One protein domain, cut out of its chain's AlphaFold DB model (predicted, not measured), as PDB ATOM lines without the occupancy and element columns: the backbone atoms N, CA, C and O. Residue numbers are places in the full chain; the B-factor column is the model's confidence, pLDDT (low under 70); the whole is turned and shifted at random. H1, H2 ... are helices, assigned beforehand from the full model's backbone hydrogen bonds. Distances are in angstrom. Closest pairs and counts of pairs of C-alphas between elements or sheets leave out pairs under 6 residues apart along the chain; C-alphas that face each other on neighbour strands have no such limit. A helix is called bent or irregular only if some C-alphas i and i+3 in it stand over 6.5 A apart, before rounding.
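Overview. This is residues 126 to 179 and 218 to 263 of the 672 residues of the protein "Predicted protein" of Phaeodactylum tricornutum (strain CCAP 1055/1) (UniProt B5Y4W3). A long helix, H1, makes a handle: residues 126 to 155 stick out free, and its second arm, H1b, runs into a small head where the sharply bent helix H2 folds round its end like a hook. Arm H2a is side by side with H1b, and H2b folds back past its last residues. The printed part has 100 residues with two named helices, H1 then H2, and no named strand; the class is all helix. The whole is extended, with a radius of gyration of the C-alphas of 23.3 A and spans of 80 by 32 by 16 A, the length made by the free arm.

Along the chain. H1, residues 126 to 173, was assigned as one helix by its hydrogen bonds but is bent: C-alphas 156 and 159 are 6.9 A apart. H1a, residues 126 to 156, begins at C-alpha (-43.338, 20.677, 34.255) and is 44.9 A long; H1b, residues 159 to 173, is 20.8 A long. H2, residues 218 to 250, likewise assigned as one helix, is bent, with C-alphas 237 and 240 9.9 A apart. H2a, residues 218 to 237, is 28.2 A long; H2b, residues 240 to 250, ends at C-alpha (14.385, -12.877, 43.852).

Arrangement. H1a and H1b stand at a shallow tilt of 31 degrees. H1b touches H2a, closest at the C-alphas of Met 164 and Ile 224, 6.1 A, the same way at a shallow tilt of 7 degrees. With residues 171 to 173 alone, H1b touches H2b, closest at the C-alphas of Ala 172 and Ser 247, 4.9 A. H1a is apart from H2a and H2b. In the four arms, every O i to N i+4 pair is within hydrogen-bond range.

Size, cuts and confidence. The C-alphas farthest apart, of Phe 126 and Ala 241, are 80.1 A apart. Residues 180 to 217 are cut out, with 19.2 A between C-alphas 179 and 218. The mean pLDDT of the printed part is 72.6; residues 167 to 179 and 246 to 263 are among those under 70.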
ATOM      1  N   PHE A 126     -44.508  19.884  34.633       80.56
ATOM      2  CA  PHE A 126     -43.338  20.677  34.255       80.56
ATOM      3  C   PHE A 126     -42.228  20.640  35.322       80.56
ATOM      4  O   PHE A 126     -41.058  20.445  34.998       80.56
ATOM      5  N   VAL A 127     -42.576  20.752  36.608       80.88
ATOM      6  CA  VAL A 127     -41.586  20.695  37.701       80.88
ATOM      7  C   VAL A 127     -40.920  19.318  37.785       80.88
ATOM      8  O   VAL A 127     -39.696  19.230  37.897       80.88
ATOM      9  N   ASN A 128     -41.695  18.236  37.664       82.12
ATOM     10  CA  ASN A 128     -41.158  16.872  37.719       82.12
ATOM     11  C   ASN A 128     -40.225  16.560  36.539       82.12
ATOM     12  O   ASN A 128     -39.184  15.926  36.721       82.12
ATOM     13  N   THR A 129     -40.563  17.031  35.336       83.50
ATOM     14  CA  THR A 129     -39.706  16.858  34.153       83.50
ATOM     15  C   THR A 129     -38.409  17.661  34.270       83.50
ATOM     16  O   THR A 129     -37.338  17.123  33.987       83.50
ATOM     17  N   ALA A 130     -38.463  18.898  34.772       85.75
ATOM     18  CA  ALA A 130     -37.271  19.710  35.018       85.75
ATOM     19  C   ALA A 130     -36.333  19.087  36.070       85.75
ATOM     20  O   ALA A 130     -35.118  19.035  35.862       85.75
ATOM     21  N   LEU A 131     -36.880  18.555  37.171       90.62
ATOM     22  CA  LEU A 131     -36.097  17.878  38.210       90.62
ATOM     23  C   LEU A 131     -35.404  16.615  37.674       90.62
ATOM     24  O   LEU A 131     -34.236  16.372  37.980       90.62
ATOM     25  N   LEU A 132     -36.100  15.833  36.843       89.50
ATOM     26  CA  LEU A 132     -35.539  14.634  36.221       89.50
ATOM     27  C   LEU A 132     -34.374  14.973  35.279       89.50
ATOM     28  O   LEU A 132     -33.349  14.292  35.306       89.50
ATOM     29  N   ILE A 133     -34.489  16.052  34.499       89.81
ATOM     30  CA  ILE A 133     -33.406  16.532  33.625       89.81
ATOM     31  C   ILE A 133     -32.198  16.986  34.455       89.81
ATOM     32  O   ILE A 133     -31.063  16.634  34.126       89.81
ATOM     33  N   LEU A 134     -32.423  17.710  35.554       91.44
ATOM     34  CA  LEU A 134     -31.351  18.145  36.450       91.44
ATOM     35  C   LEU A 134     -30.601  16.940  37.040       91.44
ATOM     36  O   LEU A 134     -29.376  16.881  36.948       91.44
ATOM     37  N   LEU A 135     -31.325  15.956  37.579       91.38
ATOM     38  CA  LEU A 135     -30.740  14.734  38.143       91.38
ATOM     39  C   LEU A 135     -29.989  13.905  37.092       91.38
ATOM     40  O   LEU A 135     -28.905  13.393  37.367       91.38
ATOM     41  N   ALA A 136     -30.525  13.802  35.874       88.56
ATOM     42  CA  ALA A 136     -29.841  13.121  34.779       88.56
ATOM     43  C   ALA A 136     -28.541  13.844  34.391       88.56
ATOM     44  O   ALA A 136     -27.512  13.202  34.181       88.56
ATOM     45  N   SER A 137     -28.555  15.180  34.345       89.25
ATOM     46  CA  SER A 137     -27.374  15.974  33.995       89.25
ATOM     47  C   SER A 137     -26.263  15.870  35.044       89.25
ATOM     48  O   SER A 137     -25.104  15.653  34.687       89.25
ATOM     49  N   THR A 138     -26.596  15.930  36.338       90.06
ATOM     50  CA  THR A 138     -25.613  15.791  37.423       90.06
ATOM     51  C   THR A 138     -25.026  14.387  37.457       90.06
ATOM     52  O   THR A 138     -23.812  14.236  37.587       90.06
ATOM     53  N   PHE A 139     -25.850  13.359  37.247       92.75
ATOM     54  CA  PHE A 139     -25.380  11.983  37.131       92.75
ATOM     55  C   PHE A 139     -24.394  11.807  35.967       92.75
ATOM     56  O   PHE A 139     -23.330  11.211  36.147       92.75
ATOM     57  N   MET A 140     -24.689  12.384  34.798       89.75
ATOM     58  CA  MET A 140     -23.793  12.326  33.638       89.75
ATOM     59  C   MET A 140     -22.466  13.052  33.884       89.75
ATOM     60  O   MET A 140     -21.415  12.513  33.539       89.75
ATOM     61  N   VAL A 141     -22.485  14.226  34.523       91.19
ATOM     62  CA  VAL A 141     -21.259  14.956  34.893       91.19
ATOM     63  C   VAL A 141     -20.421  14.157  35.891       91.19
ATOM     64  O   VAL A 141     -19.209  14.053  35.716       91.19
ATOM     65  N   CYS A 142     -21.043  13.526  36.890       90.94
ATOM     66  CA  CYS A 142     -20.343  12.649  37.828       90.94
ATOM     67  C   CYS A 142     -19.703  11.446  37.122       90.94
ATOM     68  O   CYS A 142     -18.544  11.127  37.385       90.94
ATOM     69  N   LEU A 143     -20.415  10.797  36.191       90.12
ATOM     70  CA  LEU A 143     -19.859   9.689  35.408       90.12
ATOM     71  C   LEU A 143     -18.681  10.131  34.529       90.12
ATOM     72  O   LEU A 143     -17.668   9.435  34.481       90.12
ATOM     73  N   LEU A 144     -18.782  11.291  33.876       89.06
ATOM     74  CA  LEU A 144     -17.688  11.893  33.107       89.06
ATOM     75  C   LEU A 144     -16.489  12.258  33.998       89.06
ATOM     76  O   LEU A 144     -15.349  11.982  33.637       89.06
ATOM     77  N   GLY A 145     -16.725  12.801  35.192       88.44
ATOM     78  CA  GLY A 145     -15.663  13.074  36.163       88.44
ATOM     79  C   GLY A 145     -14.927  11.801  36.588       88.44
ATOM     80  O   GLY A 145     -13.697  11.768  36.612       88.44
ATOM     81  N   LEU A 146     -15.660  10.713  36.841       88.25
ATOM     82  CA  LEU A 146     -15.074   9.423  37.215       88.25
ATOM     83  C   LEU A 146     -14.239   8.797  36.089       88.25
ATOM     84  O   LEU A 146     -13.218   8.168  36.373       88.25
ATOM     85  N   THR A 147     -14.631   8.954  34.819       85.75
ATOM     86  CA  THR A 147     -13.832   8.436  33.695       85.75
ATOM     87  C   THR A 147     -12.534   9.218  33.510       85.75
ATOM     88  O   THR A 147     -11.495   8.593  33.285       85.75
ATOM     89  N   VAL A 148     -12.559  10.543  33.690       86.94
ATOM     90  CA  VAL A 148     -11.356  11.394  33.666       86.94
ATOM     91  C   VAL A 148     -10.426  11.049  34.830       86.94
ATOM     92  O   VAL A 148      -9.268  10.713  34.596       86.94
ATOM     93  N   MET A 149     -10.939  10.982  36.065       85.62
ATOM     94  CA  MET A 149     -10.133  10.607  37.237       85.62
ATOM     95  C   MET A 149      -9.525   9.205  37.109       85.62
ATOM     96  O   MET A 149      -8.383   8.977  37.507       85.62
ATOM     97  N   ARG A 150     -10.258   8.252  36.520       83.31
ATOM     98  CA  ARG A 150      -9.726   6.916  36.218       83.31
ATOM     99  C   ARG A 150      -8.603   6.975  35.180       83.31
ATOM    100  O   ARG A 150      -7.621   6.242  35.315       83.31
ATOM    101  N   GLY A 151      -8.740   7.817  34.155       79.69
ATOM    102  CA  GLY A 151      -7.700   8.064  33.156       79.69
ATOM    103  C   GLY A 151      -6.434   8.655  33.775       79.69
ATOM    104  O   GLY A 151      -5.335   8.151  33.523       79.69
ATOM    105  N   ASP A 152      -6.595   9.644  34.650       77.69
ATOM    106  CA  ASP A 152      -5.497  10.329  35.334       77.69
ATOM    107  C   ASP A 152      -4.789   9.418  36.337       77.69
ATOM    108  O   ASP A 152      -3.563   9.319  36.310       77.69
ATOM    109  N   ALA A 153      -5.530   8.643  37.138       77.19
ATOM    110  CA  ALA A 153      -4.955   7.605  37.999       77.19
ATOM    111  C   ALA A 153      -4.179   6.550  37.183       77.19
ATOM    112  O   ALA A 153      -3.110   6.079  37.589       77.19
ATOM    113  N   GLY A 154      -4.689   6.219  35.992       76.44
ATOM    114  CA  GLY A 154      -4.012   5.388  35.003       76.44
ATOM    115  C   GLY A 154      -2.658   5.958  34.574       76.44
ATOM    116  O   GLY A 154      -1.647   5.253  34.592       76.44
ATOM    117  N   ARG A 155      -2.634   7.238  34.192       72.94
ATOM    118  CA  ARG A 155      -1.451   7.922  33.650       72.94
ATOM    119  C   ARG A 155      -0.410   8.269  34.713       72.94
ATOM    120  O   ARG A 155       0.772   8.061  34.452       72.94
ATOM    121  N   LEU A 156      -0.834   8.749  35.881       71.31
ATOM    122  CA  LEU A 156       0.048   9.247  36.940       71.31
ATOM    123  C   LEU A 156       0.610   8.137  37.833       71.31
ATOM    124  O   LEU A 156       1.749   8.239  38.269       71.31
ATOM    125  N   VAL A 157      -0.155   7.069  38.099       73.56
ATOM    126  CA  VAL A 157       0.222   6.066  39.114       73.56
ATOM    127  C   VAL A 157       0.384   4.673  38.513       73.56
ATOM    128  O   VAL A 157       1.445   4.059  38.632       73.56
ATOM    129  N   LEU A 158      -0.643   4.163  37.829       74.19
ATOM    130  CA  LEU A 158      -0.665   2.764  37.383       74.19
ATOM    131  C   LEU A 158       0.355   2.477  36.276       74.19
ATOM    132  O   LEU A 158       1.099   1.500  36.368       74.19
ATOM    133  N   ASN A 159       0.423   3.320  35.244       74.50
ATOM    134  CA  ASN A 159       1.355   3.123  34.133       74.50
ATOM    135  C   ASN A 159       2.827   3.201  34.589       74.50
ATOM    136  O   ASN A 159       3.608   2.319  34.216       74.50
ATOM    137  N   PRO A 160       3.236   4.189  35.409       72.44
ATOM    138  CA  PRO A 160       4.586   4.216  35.959       72.44
ATOM    139  C   PRO A 160       4.895   3.044  36.902       72.44
ATOM    140  O   PRO A 160       5.964   2.449  36.769       72.44
ATOM    141  N   LEU A 161       3.959   2.632  37.770       71.88
ATOM    142  CA  LEU A 161       4.132   1.444  38.620       71.88
ATOM    143  C   LEU A 161       4.314   0.168  37.798       71.88
ATOM    144  O   LEU A 161       5.193  -0.637  38.092       71.88
ATOM    145  N   GLN A 162       3.538  -0.010  36.727       72.94
ATOM    146  CA  GLN A 162       3.704  -1.144  35.817       72.94
ATOM    147  C   GLN A 162       5.066  -1.123  35.114       72.94
ATOM    148  O   GLN A 162       5.675  -2.178  34.935       72.94
ATOM    149  N   ARG A 163       5.571   0.057  34.725       70.12
ATOM    150  CA  ARG A 163       6.919   0.202  34.147       70.12
ATOM    151  C   ARG A 163       7.999  -0.141  35.171       70.12
ATOM    152  O   ARG A 163       8.895  -0.913  34.844       70.12
ATOM    153  N   MET A 164       7.890   0.370  36.396       69.00
ATOM    154  CA  MET A 164       8.818   0.071  37.486       69.00
ATOM    155  C   MET A 164       8.816  -1.422  37.825       69.00
ATOM    156  O   MET A 164       9.877  -2.038  37.855       69.00
ATOM    157  N   LEU A 165       7.639  -2.031  37.987       69.56
ATOM    158  CA  LEU A 165       7.508  -3.463  38.244       69.56
ATOM    159  C   LEU A 165       8.107  -4.286  37.100       69.56
ATOM    160  O   LEU A 165       8.834  -5.236  37.353       69.56
ATOM    161  N   ARG A 166       7.879  -3.896  35.840       71.44
ATOM    162  CA  ARG A 166       8.478  -4.569  34.679       71.44
ATOM    163  C   ARG A 166      10.004  -4.471  34.675       71.44
ATOM    164  O   ARG A 166      10.658  -5.433  34.294       71.44
ATOM    165  N   ILE A 167      10.567  -3.336  35.089       69.62
ATOM    166  CA  ILE A 167      12.018  -3.156  35.230       69.62
ATOM    167  C   ILE A 167      12.557  -4.058  36.348       69.62
ATOM    168  O   ILE A 167      13.513  -4.791  36.122       69.62
ATOM    169  N   VAL A 168      11.914  -4.067  37.519       69.81
ATOM    170  CA  VAL A 168      12.310  -4.913  38.658       69.81
ATOM    171  C   VAL A 168      12.206  -6.399  38.316       69.81
ATOM    172  O   VAL A 168      13.145  -7.139  38.576       69.81
ATOM    173  N   VAL A 169      11.113  -6.836  37.683       69.38
ATOM    174  CA  VAL A 169      10.935  -8.225  37.227       69.38
ATOM    175  C   VAL A 169      11.987  -8.590  36.184       69.38
ATOM    176  O   VAL A 169      12.610  -9.638  36.301       69.38
ATOM    177  N   ARG A 170      12.271  -7.706  35.217       69.94
ATOM    178  CA  ARG A 170      13.343  -7.926  34.233       69.94
ATOM    179  C   ARG A 170      14.701  -8.117  34.910       69.94
ATOM    180  O   ARG A 170      15.436  -9.020  34.529       69.94
ATOM    181  N   TYR A 171      15.028  -7.301  35.913       66.44
ATOM    182  CA  TYR A 171      16.267  -7.455  36.677       66.44
ATOM    183  C   TYR A 171      16.265  -8.696  37.571       66.44
ATOM    184  O   TYR A 171      17.313  -9.307  37.750       66.44
ATOM    185  N   ALA A 172      15.111  -9.096  38.107       64.81
ATOM    186  CA  ALA A 172      14.975 -10.333  38.866       64.81
ATOM    187  C   ALA A 172      15.164 -11.574  37.978       64.81
ATOM    188  O   ALA A 172      15.753 -12.553  38.423       64.81
ATOM    189  N   GLU A 173      14.709 -11.539  36.726       66.75
ATOM    190  CA  GLU A 173      14.885 -12.632  35.763       66.75
ATOM    191  C   GLU A 173      16.303 -12.666  35.178       66.75
ATOM    192  O   GLU A 173      16.928 -13.726  35.116       66.75
ATOM    193  N   ASN A 174      16.828 -11.511  34.763       66.25
ATOM    194  CA  ASN A 174      18.171 -11.377  34.214       66.25
ATOM    195  C   ASN A 174      18.845 -10.076  34.695       66.25
ATOM    196  O   ASN A 174      18.717  -9.027  34.044       66.25
ATOM    197  N   PRO A 175      19.636 -10.145  35.780       63.56
ATOM    198  CA  PRO A 175      20.329  -8.983  36.338       63.56
ATOM    199  C   PRO A 175      21.423  -8.420  35.425       63.56
ATOM    200  O   PRO A 175      21.928  -7.334  35.690       63.56
ATOM    201  N   LEU A 176      21.809  -9.146  34.368       61.81
ATOM    202  CA  LEU A 176      22.828  -8.731  33.399       61.81
ATOM    203  C   LEU A 176      22.243  -7.992  32.196       61.81
ATOM    204  O   LEU A 176      23.001  -7.422  31.410       61.81
ATOM    205  N   SER A 177      20.913  -7.989  32.041       61.09
ATOM    206  CA  SER A 177      20.265  -7.304  30.927       61.09
ATOM    207  C   SER A 177      20.593  -5.807  30.970       61.09
ATOM    208  O   SER A 177      20.218  -5.089  31.894       61.09
ATOM    209  N   GLN A 178      21.355  -5.334  29.981       56.41
ATOM    210  CA  GLN A 178      21.696  -3.920  29.886       56.41
ATOM    211  C   GLN A 178      20.425  -3.111  29.633       56.41
ATOM    212  O   GLN A 178      19.578  -3.494  28.819       56.41
ATOM    213  N   THR A 179      20.304  -1.964  30.300       49.72
ATOM    214  CA  THR A 179      19.288  -0.980  29.943       49.72
ATOM    215  C   THR A 179      19.515  -0.604  28.483       49.72
ATOM    216  O   THR A 179      20.515   0.033  28.153       49.72
ATOM    217  N   TYR A 218       7.847  13.560  36.499       65.00
ATOM    218  CA  TYR A 218       9.231  13.790  36.889       65.00
ATOM    219  C   TYR A 218       9.652  12.924  38.084       65.00
ATOM    220  O   TYR A 218      10.670  12.238  38.002       65.00
ATOM    221  N   GLU A 219       8.840  12.862  39.144       64.31
ATOM    222  CA  GLU A 219       9.145  12.067  40.343       64.31
ATOM    223  C   GLU A 219       9.222  10.565  40.029       64.31
ATOM    224  O   GLU A 219      10.171   9.881  40.421       64.31
ATOM    225  N   THR A 220       8.283  10.030  39.237       69.06
ATOM    226  CA  THR A 220       8.323   8.597  38.914       69.06
ATOM    227  C   THR A 220       9.399   8.240  37.892       69.06
ATOM    228  O   THR A 220       9.971   7.150  37.951       69.06
ATOM    229  N   VAL A 221       9.740   9.152  36.978       71.31
ATOM    230  CA  VAL A 221      10.898   8.984  36.087       71.31
ATOM    231  C   VAL A 221      12.205   9.024  36.882       71.31
ATOM    232  O   VAL A 221      13.102   8.223  36.612       71.31
ATOM    233  N   GLN A 222      12.316   9.881  37.901       75.00
ATOM    234  CA  GLN A 222      13.458   9.871  38.815       75.00
ATOM    235  C   GLN A 222      13.570   8.550  39.582       75.00
ATOM    236  O   GLN A 222      14.666   7.995  39.646       75.00
ATOM    237  N   LEU A 223      12.459   8.001  40.089       72.62
ATOM    238  CA  LEU A 223      12.437   6.685  40.742       72.62
ATOM    239  C   LEU A 223      12.900   5.568  39.798       72.62
ATOM    240  O   LEU A 223      13.733   4.745  40.174       72.62
ATOM    241  N   ILE A 224      12.429   5.566  38.549       71.19
ATOM    242  CA  ILE A 224      12.867   4.601  37.531       71.19
ATOM    243  C   ILE A 224      14.375   4.719  37.273       71.19
ATOM    244  O   ILE A 224      15.080   3.710  37.256       71.19
ATOM    245  N   ASN A 225      14.883   5.942  37.118       76.69
ATOM    246  CA  ASN A 225      16.309   6.189  36.910       76.69
ATOM    247  C   ASN A 225      17.148   5.786  38.130       76.69
ATOM    248  O   ASN A 225      18.245   5.253  37.966       76.69
ATOM    249  N   ALA A 226      16.648   6.012  39.347       76.56
ATOM    250  CA  ALA A 226      17.307   5.595  40.579       76.56
ATOM    251  C   ALA A 226      17.401   4.066  40.663       76.56
ATOM    252  O   ALA A 226      18.482   3.535  40.903       76.56
ATOM    253  N   ILE A 227      16.310   3.353  40.374       75.25
ATOM    254  CA  ILE A 227      16.280   1.884  40.366       75.25
ATOM    255  C   ILE A 227      17.205   1.320  39.292       75.25
ATOM    256  O   ILE A 227      17.950   0.384  39.570       75.25
ATOM    257  N   ALA A 228      17.213   1.904  38.091       72.88
ATOM    258  CA  ALA A 228      18.132   1.499  37.032       72.88
ATOM    259  C   ALA A 228      19.598   1.691  37.453       72.88
ATOM    260  O   ALA A 228      20.403   0.782  37.279       72.88
ATOM    261  N   LYS A 229      19.937   2.825  38.084       80.06
ATOM    262  CA  LYS A 229      21.287   3.075  38.619       80.06
ATOM    263  C   LYS A 229      21.667   2.100  39.735       80.06
ATOM    264  O   LYS A 229      22.802   1.634  39.752       80.06
ATOM    265  N   ILE A 230      20.744   1.782  40.646       77.38
ATOM    266  CA  ILE A 230      20.966   0.792  41.713       77.38
ATOM    267  C   ILE A 230      21.193  -0.593  41.104       77.38
ATOM    268  O   ILE A 230      22.134  -1.274  41.494       77.38
ATOM    269  N   ALA A 231      20.384  -0.994  40.122       71.62
ATOM    270  CA  ALA A 231      20.544  -2.267  39.429       71.62
ATOM    271  C   ALA A 231      21.880  -2.343  38.670       71.62
ATOM    272  O   ALA A 231      22.592  -3.340  38.781       71.62
ATOM    273  N   ASP A 232      22.272  -1.275  37.969       73.31
ATOM    274  CA  ASP A 232      23.574  -1.188  37.304       73.31
ATOM    275  C   ASP A 232      24.743  -1.242  38.298       73.31
ATOM    276  O   ASP A 232      25.765  -1.872  38.013       73.31
ATOM    277  N   LEU A 233      24.603  -0.613  39.468       77.56
ATOM    278  CA  LEU A 233      25.597  -0.675  40.537       77.56
ATOM    279  C   LEU A 233      25.701  -2.093  41.106       77.56
ATOM    280  O   LEU A 233      26.803  -2.628  41.186       77.56
ATOM    281  N   LEU A 234      24.571  -2.734  41.415       72.69
ATOM    282  CA  LEU A 234      24.531  -4.121  41.883       72.69
ATOM    283  C   LEU A 234      25.168  -5.070  40.866       72.69
ATOM    284  O   LEU A 234      25.985  -5.904  41.243       72.69
ATOM    285  N   ARG A 235      24.880  -4.896  39.572       71.06
ATOM    286  CA  ARG A 235      25.492  -5.678  38.490       71.06
ATOM    287  C   ARG A 235      27.012  -5.531  38.465       71.06
ATOM    288  O   ARG A 235      27.712  -6.537  38.386       71.06
ATOM    289  N   LYS A 236      27.529  -4.302  38.561       75.50
ATOM    290  CA  LYS A 236      28.978  -4.041  38.618       75.50
ATOM    291  C   LYS A 236      29.626  -4.626  39.873       75.50
ATOM    292  O   LYS A 236      30.758  -5.089  39.800       75.50
ATOM    293  N   CYS A 237      28.925  -4.615  41.004       74.00
ATOM    294  CA  CYS A 237      29.439  -5.154  42.259       74.00
ATOM    295  C   CYS A 237      29.421  -6.689  42.313       74.00
ATOM    296  O   CYS A 237      30.267  -7.269  42.984       74.00
ATOM    297  N   TRP A 238      28.442  -7.345  41.684       70.00
ATOM    298  CA  TRP A 238      28.176  -8.778  41.877       70.00
ATOM    299  C   TRP A 238      28.528  -9.652  40.658       70.00
ATOM    300  O   TRP A 238      28.676 -10.869  40.805       70.00
ATOM    301  N   GLY A 239      28.698  -9.062  39.469       72.25
ATOM    302  CA  GLY A 239      29.041  -9.780  38.234       72.25
ATOM    303  C   GLY A 239      28.002 -10.838  37.822       72.25
ATOM    304  O   GLY A 239      26.878 -10.867  38.322       72.25
ATOM    305  N   VAL A 240      28.371 -11.744  36.914       68.69
ATOM    306  CA  VAL A 240      27.541 -12.858  36.404       68.69
ATOM    307  C   VAL A 240      27.234 -13.872  37.490       68.69
ATOM    308  O   VAL A 240      26.088 -14.303  37.612       68.69
ATOM    309  N   ALA A 241      28.236 -14.222  38.300       67.00
ATOM    310  CA  ALA A 241      28.062 -15.175  39.392       67.00
ATOM    311  C   ALA A 241      27.007 -14.674  40.386       67.00
ATOM    312  O   ALA A 241      26.083 -15.384  40.782       67.00
ATOM    313  N   GLY A 242      27.110 -13.398  40.759       70.38
ATOM    314  CA  GLY A 242      26.151 -12.779  41.651       70.38
ATOM    315  C   GLY A 242      24.808 -12.494  40.989       70.38
ATOM    316  O   GLY A 242      23.793 -12.577  41.673       70.38
ATOM    317  N   ALA A 243      24.748 -12.281  39.672       70.56
ATOM    318  CA  ALA A 243      23.484 -12.208  38.946       70.56
ATOM    319  C   ALA A 243      22.683 -13.522  39.050       70.56
ATOM    320  O   ALA A 243      21.499 -13.501  39.387       70.56
ATOM    321  N   GLY A 244      23.320 -14.680  38.845       69.69
ATOM    322  CA  GLY A 244      22.659 -15.982  39.005       69.69
ATOM    323  C   GLY A 244      22.139 -16.232  40.429       69.69
ATOM    324  O   GLY A 244      21.085 -16.848  40.624       69.69
ATOM    325  N   ILE A 245      22.858 -15.722  41.430       71.19
ATOM    326  CA  ILE A 245      22.470 -15.770  42.844       71.19
ATOM    327  C   ILE A 245      21.281 -14.836  43.113       71.19
ATOM    328  O   ILE A 245      20.290 -15.279  43.692       71.19
ATOM    329  N   ILE A 246      21.335 -13.577  42.654       69.31
ATOM    330  CA  ILE A 246      20.242 -12.597  42.791       69.31
ATOM    331  C   ILE A 246      18.964 -13.155  42.198       69.31
ATOM    332  O   ILE A 246      17.935 -13.148  42.867       69.31
ATOM    333  N   SER A 247      19.023 -13.631  40.954       68.88
ATOM    334  CA  SER A 247      17.832 -14.092  40.250       68.88
ATOM    335  C   SER A 247      17.211 -15.291  40.950       68.88
ATOM    336  O   SER A 247      16.004 -15.331  41.153       68.88
ATOM    337  N   THR A 248      18.028 -16.228  41.436       69.75
ATOM    338  CA  THR A 248      17.536 -17.370  42.219       69.75
ATOM    339  C   THR A 248      16.889 -16.924  43.540       69.75
ATOM    340  O   THR A 248      15.895 -17.518  43.965       69.75
ATOM    341  N   ASN A 249      17.415 -15.873  44.175       65.69
ATOM    342  CA  ASN A 249      16.904 -15.351  45.444       65.69
ATOM    343  C   ASN A 249      15.635 -14.501  45.263       65.69
ATOM    344  O   ASN A 249      14.739 -14.577  46.101       65.69
ATOM    345  N   LEU A 250      15.534 -13.731  44.172       63.94
ATOM    346  CA  LEU A 250      14.385 -12.877  43.852       63.94
ATOM    347  C   LEU A 250      13.241 -13.636  43.155       63.94
ATOM    348  O   LEU A 250      12.080 -13.326  43.398       63.94
ATOM    349  N   ALA A 251      13.530 -14.647  42.326       55.47
ATOM    350  CA  ALA A 251      12.522 -15.388  41.553       55.47
ATOM    351  C   ALA A 251      11.697 -16.388  42.384       55.47
ATOM    352  O   ALA A 251      10.713 -16.945  41.894       55.47
ATOM    353  N   ARG A 252      12.053 -16.632  43.653       56.25
ATOM    354  CA  ARG A 252      11.276 -17.484  44.569       56.25
ATOM    355  C   ARG A 252      10.028 -16.773  45.105       56.25
ATOM    356  O   ARG A 252       9.757 -16.841  46.289       56.25
ATOM    357  N   THR A 253       9.211 -16.155  44.264       51.84
ATOM    358  CA  THR A 253       7.833 -15.776  44.619       51.84
ATOM    359  C   THR A 253       6.889 -16.919  44.265       51.84
ATOM    360  O   THR A 253       6.264 -16.919  43.207       51.84
ATOM    361  N   LYS A 254       6.788 -17.927  45.140       42.69
ATOM    362  CA  LYS A 254       5.621 -18.820  45.127       42.69
ATOM    363  C   LYS A 254       4.481 -18.125  45.880       42.69
ATOM    364  O   LYS A 254       4.679 -17.645  46.990       42.69
ATOM    365  N   ASP A 255       3.309 -18.073  45.254       46.72
ATOM    366  CA  ASP A 255       2.015 -17.739  45.871       46.72
ATOM    367  C   ASP A 255       1.750 -16.269  46.249       46.72
ATOM    368  O   ASP A 255       0.976 -15.989  47.163       46.72
ATOM    369  N   GLY A 256       2.347 -15.301  45.540       50.62
ATOM    370  CA  GLY A 256       1.958 -13.882  45.653       50.62
ATOM    371  C   GLY A 256       2.251 -13.224  47.010       50.62
ATOM    372  O   GLY A 256       1.886 -12.071  47.225       50.62
ATOM    373  N   LYS A 257       2.936 -13.927  47.917       48.25
ATOM    374  CA  LYS A 257       3.507 -13.371  49.144       48.25
ATOM    375  C   LYS A 257       4.968 -13.030  48.886       48.25
ATOM    376  O   LYS A 257       5.709 -13.842  48.336       48.25
ATOM    377  N   THR A 258       5.374 -11.827  49.281       46.06
ATOM    378  CA  THR A 258       6.772 -11.384  49.327       46.06
ATOM    379  C   THR A 258       7.592 -12.406  50.102       46.06
ATOM    380  O   THR A 258       7.507 -12.486  51.326       46.06
ATOM    381  N   VAL A 259       8.352 -13.225  49.379       53.12
ATOM    382  CA  VAL A 259       9.292 -14.152  49.993       53.12
ATOM    383  C   VAL A 259      10.470 -13.327  50.476       53.12
ATOM    384  O   VAL A 259      11.100 -12.606  49.705       53.12
ATOM    385  N   VAL A 260      10.702 -13.393  51.787       56.34
ATOM    386  CA  VAL A 260      11.868 -12.823  52.459       56.34
ATOM    387  C   VAL A 260      13.112 -13.214  51.662       56.34
ATOM    388  O   VAL A 260      13.329 -14.401  51.403       56.34
ATOM    389  N   PHE A 261      13.892 -12.217  51.234       62.56
ATOM    390  CA  PHE A 261      15.151 -12.423  50.523       62.56
ATOM    391  C   PHE A 261      16.030 -13.362  51.353       62.56
ATOM    392  O   PHE A 261      16.479 -12.994  52.433       62.56
ATOM    393  N   ASN A 262      16.231 -14.591  50.872       64.56
ATOM    394  CA  ASN A 262      17.128 -15.547  51.507       64.56
ATOM    395  C   ASN A 262      18.476 -15.486  50.781       64.56
ATOM    396  O   ASN A 262      18.573 -16.000  49.666       64.56
ATOM    397  N   PRO A 263      19.507 -14.867  51.376       64.00
ATOM    398  CA  PRO A 263      20.790 -14.688  50.713       64.00
ATOM    399  C   PRO A 263      21.622 -15.966  50.611       64.00
ATOM    400  O   PRO A 263      22.496 -16.054  49.752       64.00
TER     401      PRO A 263